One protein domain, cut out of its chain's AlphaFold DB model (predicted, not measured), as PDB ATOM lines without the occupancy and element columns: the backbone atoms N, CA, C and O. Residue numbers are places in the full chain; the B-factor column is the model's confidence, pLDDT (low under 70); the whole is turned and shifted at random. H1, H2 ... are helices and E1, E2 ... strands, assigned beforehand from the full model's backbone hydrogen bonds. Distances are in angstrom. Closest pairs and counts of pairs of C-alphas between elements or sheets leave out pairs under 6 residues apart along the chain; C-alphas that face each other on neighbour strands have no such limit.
ATOM      1  N   ALA A  36     208.994 127.609 209.119       83.12
ATOM      2  CA  ALA A  36     207.673 128.081 209.511       83.12
ATOM      3  C   ALA A  36     206.653 127.864 208.378       83.12
ATOM      4  O   ALA A  36     206.810 128.411 207.287       83.12
ATOM      5  N   GLY A  37     205.572 127.138 208.677       81.56
ATOM      6  CA  GLY A  37     204.506 126.809 207.724       81.56
ATOM      7  C   GLY A  37     204.516 125.355 207.245       81.56
ATOM      8  O   GLY A  37     203.588 124.955 206.546       81.56
ATOM      9  N   GLU A  38     205.517 124.562 207.638       86.00
ATOM     10  CA  GLU A  38     205.487 123.110 207.460       86.00
ATOM     11  C   GLU A  38     204.435 122.466 208.372       86.00
ATOM     12  O   GLU A  38     204.318 122.807 209.553       86.00
ATOM     13  N   GLU A  39     203.663 121.528 207.821       88.00
ATOM     14  CA  GLU A  39     202.584 120.852 208.534       88.00
ATOM     15  C   GLU A  39     202.993 119.440 208.960       88.00
ATOM     16  O   GLU A  39     203.500 118.631 208.172       88.00
ATOM     17  N   PHE A  40     202.723 119.132 210.231       90.62
ATOM     18  CA  PHE A  40     203.014 117.841 210.838       90.62
ATOM     19  C   PHE A  40     201.767 117.256 211.492       90.62
ATOM     20  O   PHE A  40     201.060 117.938 212.235       90.62
ATOM     21  N   VAL A  41     201.565 115.954 211.311       92.12
ATOM     22  CA  VAL A  41     200.606 115.180 212.101       92.12
ATOM     23  C   VAL A  41     201.296 114.685 213.355       92.12
ATOM     24  O   VAL A  41     202.342 114.037 213.278       92.12
ATOM     25  N   LEU A  42     200.680 114.936 214.507       92.88
ATOM     26  CA  LEU A  42     201.079 114.304 215.754       92.88
ATOM     27  C   LEU A  42     200.355 112.967 215.924       92.88
ATOM     28  O   LEU A  42     199.128 112.910 215.973       92.88
ATOM     29  N   VAL A  43     201.127 111.895 216.058       94.62
ATOM     30  CA  VAL A  43     200.635 110.548 216.346       94.62
ATOM     31  C   VAL A  43     200.972 110.211 217.795       94.62
ATOM     32  O   VAL A  43     202.147 110.183 218.167       94.62
ATOM     33  N   ALA A  44     199.946 109.946 218.601       95.25
ATOM     34  CA  ALA A  44     200.117 109.317 219.905       95.25
ATOM     35  C   ALA A  44     200.310 107.811 219.702       95.25
ATOM     36  O   ALA A  44     199.485 107.164 219.059       95.25
ATOM     37  N   GLN A  45     201.421 107.276 220.196       95.00
ATOM     38  CA  GLN A  45     201.734 105.854 220.109       95.00
ATOM     39  C   GLN A  45     201.216 105.100 221.337       95.00
ATOM     40  O   GLN A  45     201.011 105.684 222.402       95.00
ATOM     41  N   ASP A  46     201.063 103.783 221.199       94.88
ATOM     42  CA  ASP A  46     200.582 102.907 222.275       94.88
ATOM     43  C   ASP A  46     201.524 102.874 223.492       94.88
ATOM     44  O   ASP A  46     201.092 102.602 224.609       94.88
ATOM     45  N   ASP A  47     202.811 103.177 223.297       92.38
ATOM     46  CA  ASP A  47     203.815 103.272 224.365       92.38
ATOM     47  C   ASP A  47     203.818 104.635 225.088       92.38
ATOM     48  O   ASP A  47     204.657 104.883 225.955       92.38
ATOM     49  N   GLY A  48     202.884 105.525 224.735       91.38
ATOM     50  CA  GLY A  48     202.768 106.874 225.282       91.38
ATOM     51  C   GLY A  48     203.724 107.893 224.657       91.38
ATOM     52  O   GLY A  48     203.707 109.061 225.052       91.38
ATOM     53  N   SER A  49     204.549 107.496 223.684       92.31
ATOM     54  CA  SER A  49     205.394 108.428 222.945       92.31
ATOM     55  C   SER A  49     204.595 109.236 221.916       92.31
ATOM     56  O   SER A  49     203.523 108.846 221.445       92.31
ATOM     57  N   LEU A  50     205.132 110.404 221.567       92.06
ATOM     58  CA  LEU A  50     204.570 111.315 220.576       92.06
ATOM     59  C   LEU A  50     205.479 111.339 219.347       92.06
ATOM     60  O   LEU A  50     206.666 111.644 219.462       92.06
ATOM     61  N   LEU A  51     204.924 111.039 218.172       91.19
ATOM     62  CA  LEU A  51     205.641 111.068 216.897       91.19
ATOM     63  C   LEU A  51     205.035 112.112 215.967       91.19
ATOM     64  O   LEU A  51     203.893 111.976 215.535       91.19
ATOM     65  N   TYR A  52     205.831 113.115 215.607       90.94
ATOM     66  CA  TYR A  52     205.481 114.054 214.548       90.94
ATOM     67  C   TYR A  52     205.885 113.478 213.189       90.94
ATOM     68  O   TYR A  52     207.039 113.098 212.989       90.94
ATOM     69  N   LYS A  53     204.935 113.410 212.255       90.56
ATOM     70  CA  LYS A  53     205.162 113.006 210.863       90.56
ATOM     71  C   LYS A  53     204.910 114.191 209.951       90.56
ATOM     72  O   LYS A  53     203.851 114.806 210.039       90.56
ATOM     73  N   TYR A  54     205.862 114.475 209.072       88.75
ATOM     74  CA  TYR A  54     205.672 115.461 208.016       88.75
ATOM     75  C   TYR A  54     204.495 115.037 207.130       88.75
ATOM     76  O   TYR A  54     204.422 113.875 206.720       88.75
ATOM     77  N   GLN A  55     203.571 115.955 206.866       82.88
ATOM     78  CA  GLN A  55     202.385 115.675 206.060       82.88
ATOM     79  C   GLN A  55     202.437 116.416 204.732       82.88
ATOM     80  O   GLN A  55     202.306 115.803 203.671       82.88
ATOM     81  N   HIS A  56     202.609 117.731 204.794       75.44
ATOM     82  CA  HIS A  56     202.475 118.598 203.640       75.44
ATOM     83  C   HIS A  56     203.151 119.947 203.906       75.44
ATOM     84  O   HIS A  56     203.181 120.433 205.034       75.44
ATOM     85  N   VAL A  57     203.670 120.573 202.852       70.19
ATOM     86  CA  VAL A  57     204.006 121.999 202.870       70.19
ATOM     87  C   VAL A  57     202.876 122.713 202.167       70.19
ATOM     88  O   VAL A  57     202.646 122.484 200.979       70.19
ATOM     89  N   ASN A  58     202.189 123.589 202.896       70.94
ATOM     90  CA  ASN A  58     201.192 124.455 202.300       70.94
ATOM     91  C   ASN A  58     201.864 125.282 201.182       70.94
ATOM     92  O   ASN A  58     202.815 126.020 201.469       70.94
ATOM     93  N   PRO A  59     201.391 125.196 199.923       71.50
ATOM     94  CA  PRO A  59     202.025 125.869 198.793       71.50
ATOM     95  C   PRO A  59     202.127 127.385 198.995       71.50
ATOM     96  O   PRO A  59     203.105 127.981 198.549       71.50
ATOM     97  N   TRP A  60     201.207 127.995 199.751       72.25
ATOM     98  CA  TRP A  60     201.219 129.423 200.093       72.25
ATOM     99  C   TRP A  60     202.326 129.832 201.070       72.25
ATOM    100  O   TRP A  60     202.678 131.005 201.148       72.25
ATOM    101  N   HIS A  61     202.889 128.883 201.817       71.38
ATOM    102  CA  HIS A  61     203.962 129.141 202.780       71.38
ATOM    103  C   HIS A  61     205.354 128.847 202.213       71.38
ATOM    104  O   HIS A  61     206.358 129.102 202.884       71.38
ATOM    105  N   THR A  62     205.428 128.380 200.966       74.31
ATOM    106  CA  THR A  62     206.692 128.168 200.260       74.31
ATOM    107  C   THR A  62     207.376 129.491 199.929       74.31
ATOM    108  O   THR A  62     206.733 130.525 199.726       74.31
ATOM    109  N   LYS A  63     208.706 129.457 199.798       76.44
ATOM    110  CA  LYS A  63     209.471 130.591 199.263       76.44
ATOM    111  C   LYS A  63     208.979 131.006 197.871       76.44
ATOM    112  O   LYS A  63     208.863 132.192 197.604       76.44
ATOM    113  N   ALA A  64     208.611 130.036 197.031       79.06
ATOM    114  CA  ALA A  64     208.068 130.297 195.702       79.06
ATOM    115  C   ALA A  64     206.798 131.159 195.746       79.06
ATOM    116  O   ALA A  64     206.680 132.076 194.945       79.06
ATOM    117  N   ALA A  65     205.886 130.914 196.695       78.50
ATOM    118  CA  ALA A  65     204.692 131.741 196.874       78.50
ATOM    119  C   ALA A  65     204.993 133.116 197.489       78.50
ATOM    120  O   ALA A  65     204.350 134.094 197.121       78.50
ATOM    121  N   LYS A  66     205.972 133.217 198.401       81.00
ATOM    122  CA  LYS A  66     206.400 134.510 198.978       81.00
ATOM    123  C   LYS A  66     207.049 135.425 197.942       81.00
ATOM    124  O   LYS A  66     206.830 136.630 197.980       81.00
ATOM    125  N   ASP A  67     207.824 134.837 197.037       88.25
ATOM    126  CA  ASP A  67     208.545 135.549 195.983       88.25
ATOM    127  C   ASP A  67     207.685 135.722 194.711       88.25
ATOM    128  O   ASP A  67     208.152 136.285 193.721       88.25
ATOM    129  N   TYR A  68     206.437 135.237 194.716       84.62
ATOM    130  CA  TYR A  68     205.537 135.313 193.569       84.62
ATOM    131  C   TYR A  68     204.943 136.713 193.403       84.62
ATOM    132  O   TYR A  68     204.327 137.262 194.321       84.62
ATOM    133  N   ASP A  69     205.059 137.273 192.201       87.00
ATOM    134  CA  ASP A  69     204.467 138.568 191.873       87.00
ATOM    135  C   ASP A  69     203.020 138.410 191.388       87.00
ATOM    136  O   ASP A  69     202.723 138.364 190.194       87.00
ATOM    137  N   PHE A  70     202.093 138.354 192.344       85.56
ATOM    138  CA  PHE A  70     200.660 138.301 192.051       85.56
ATOM    139  C   PHE A  70     200.150 139.549 191.313       85.56
ATOM    140  O   PHE A  70     199.133 139.467 190.625       85.56
ATOM    141  N   ARG A  71     200.826 140.704 191.440       83.94
ATOM    142  CA  ARG A  71     200.410 141.943 190.764       83.94
ATOM    143  C   ARG A  71     200.679 141.864 189.271       83.94
ATOM    144  O   ARG A  71     199.777 142.151 188.493       83.94
ATOM    145  N   ALA A  72     201.864 141.394 188.884       87.44
ATOM    146  CA  ALA A  72     202.196 141.193 187.475       87.44
ATOM    147  C   ALA A  72     201.202 140.258 186.768       87.44
ATOM    148  O   ALA A  72     200.945 140.405 185.575       87.44
ATOM    149  N   ASP A  73     200.634 139.296 187.489       83.12
ATOM    150  CA  ASP A  73     199.637 138.388 186.933       83.12
ATOM    151  C   ASP A  73     198.232 138.979 186.862       83.12
ATOM    152  O   ASP A  73     197.541 138.756 185.870       83.12
ATOM    153  N   LEU A  74     197.826 139.775 187.852       81.88
ATOM    154  CA  LEU A  74     196.602 140.579 187.770       81.88
ATOM    155  C   LEU A  74     196.637 141.511 186.553       81.88
ATOM    156  O   LEU A  74     195.668 141.567 185.796       81.88
ATOM    157  N   ASP A  75     197.776 142.160 186.308       82.38
ATOM    158  CA  ASP A  75     197.959 143.049 185.159       82.38
ATOM    159  C   ASP A  75     197.870 142.294 183.819       82.38
ATOM    160  O   ASP A  75     197.338 142.821 182.842       82.38
ATOM    161  N   LYS A  76     198.333 141.034 183.762       82.94
ATOM    162  CA  LYS A  76     198.201 140.171 182.571       82.94
ATOM    163  C   LYS A  76     196.776 139.668 182.341       82.94
ATOM    164  O   LYS A  76     196.408 139.448 181.189       82.94
ATOM    165  N   MET A  77     196.000 139.428 183.401       73.25
ATOM    166  CA  MET A  77     194.629 138.909 183.282       73.25
ATOM    167  C   MET A  77     193.644 139.955 182.744       73.25
ATOM    168  O   MET A  77     192.609 139.582 182.195       73.25
ATOM    169  N   GLY A  78     193.974 141.245 182.836       67.75
ATOM    170  CA  GLY A  78     193.108 142.320 182.360       67.75
ATOM    171  C   GLY A  78     191.829 142.466 183.192       67.75
ATOM    172  O   GLY A  78     191.698 141.924 184.289       67.75
ATOM    173  N   ASN A  79     190.871 143.247 182.691       64.38
ATOM    174  CA  ASN A  79     189.686 143.637 183.452       64.38
ATOM    175  C   ASN A  79     188.606 142.535 183.442       64.38
ATOM    176  O   ASN A  79     187.661 142.572 182.663       64.38
TER     177      ASN A  79
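This is residues 36 to 79 of the 90 residues of an uncharacterized protein of Lactobacillus fabifermentans DSM 21115 (UniProt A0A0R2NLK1). What does the model look like? A long hairpin of strands E1 and E2 makes one part of a rod, and a tail with the short helix H1 and then H2 extends its length, with residues 69 to 79 standing free. What is it built of? The printed part has 44 residues, with E1, E2, H1 and H2 in that order, an antiparallel sheet, and a mixed class. It is extended, radius of gyration of the C-alphas 18.1 A, spanning 58 by 17 by 8 A.

How do the strands pair? E1, residues 38 to 44, and E2, residues 50 to 57, form an antiparallel hairpin at 151 degrees; N 43 and O 51, 2.8 A apart, are within hydrogen-bond range. Where are the helices? H1, residues 63 to 66, is apart from E1. H2, residues 70 to 77, is apart from E1, E2 and H1; every O i to N i+4 pair in it is within hydrogen-bond range, and H1 is too short for one.

How long are the strands? From first to last C-alpha E1 measures 19.3 A, beginning at (205.487, 123.110, 207.460), and E2 20.7 A. And the helices? H1 measures 5.0 A and H2 10.7 A, ending at C-alpha 77, (194.629, 138.909, 183.282).

How large is it? The two C-alphas farthest apart, of Asp 47 and Asn 79, are 59.2 A apart. Any cut? The printed part has no cut, and its links are tight; pLDDT is under 70 at residues 78 to 79.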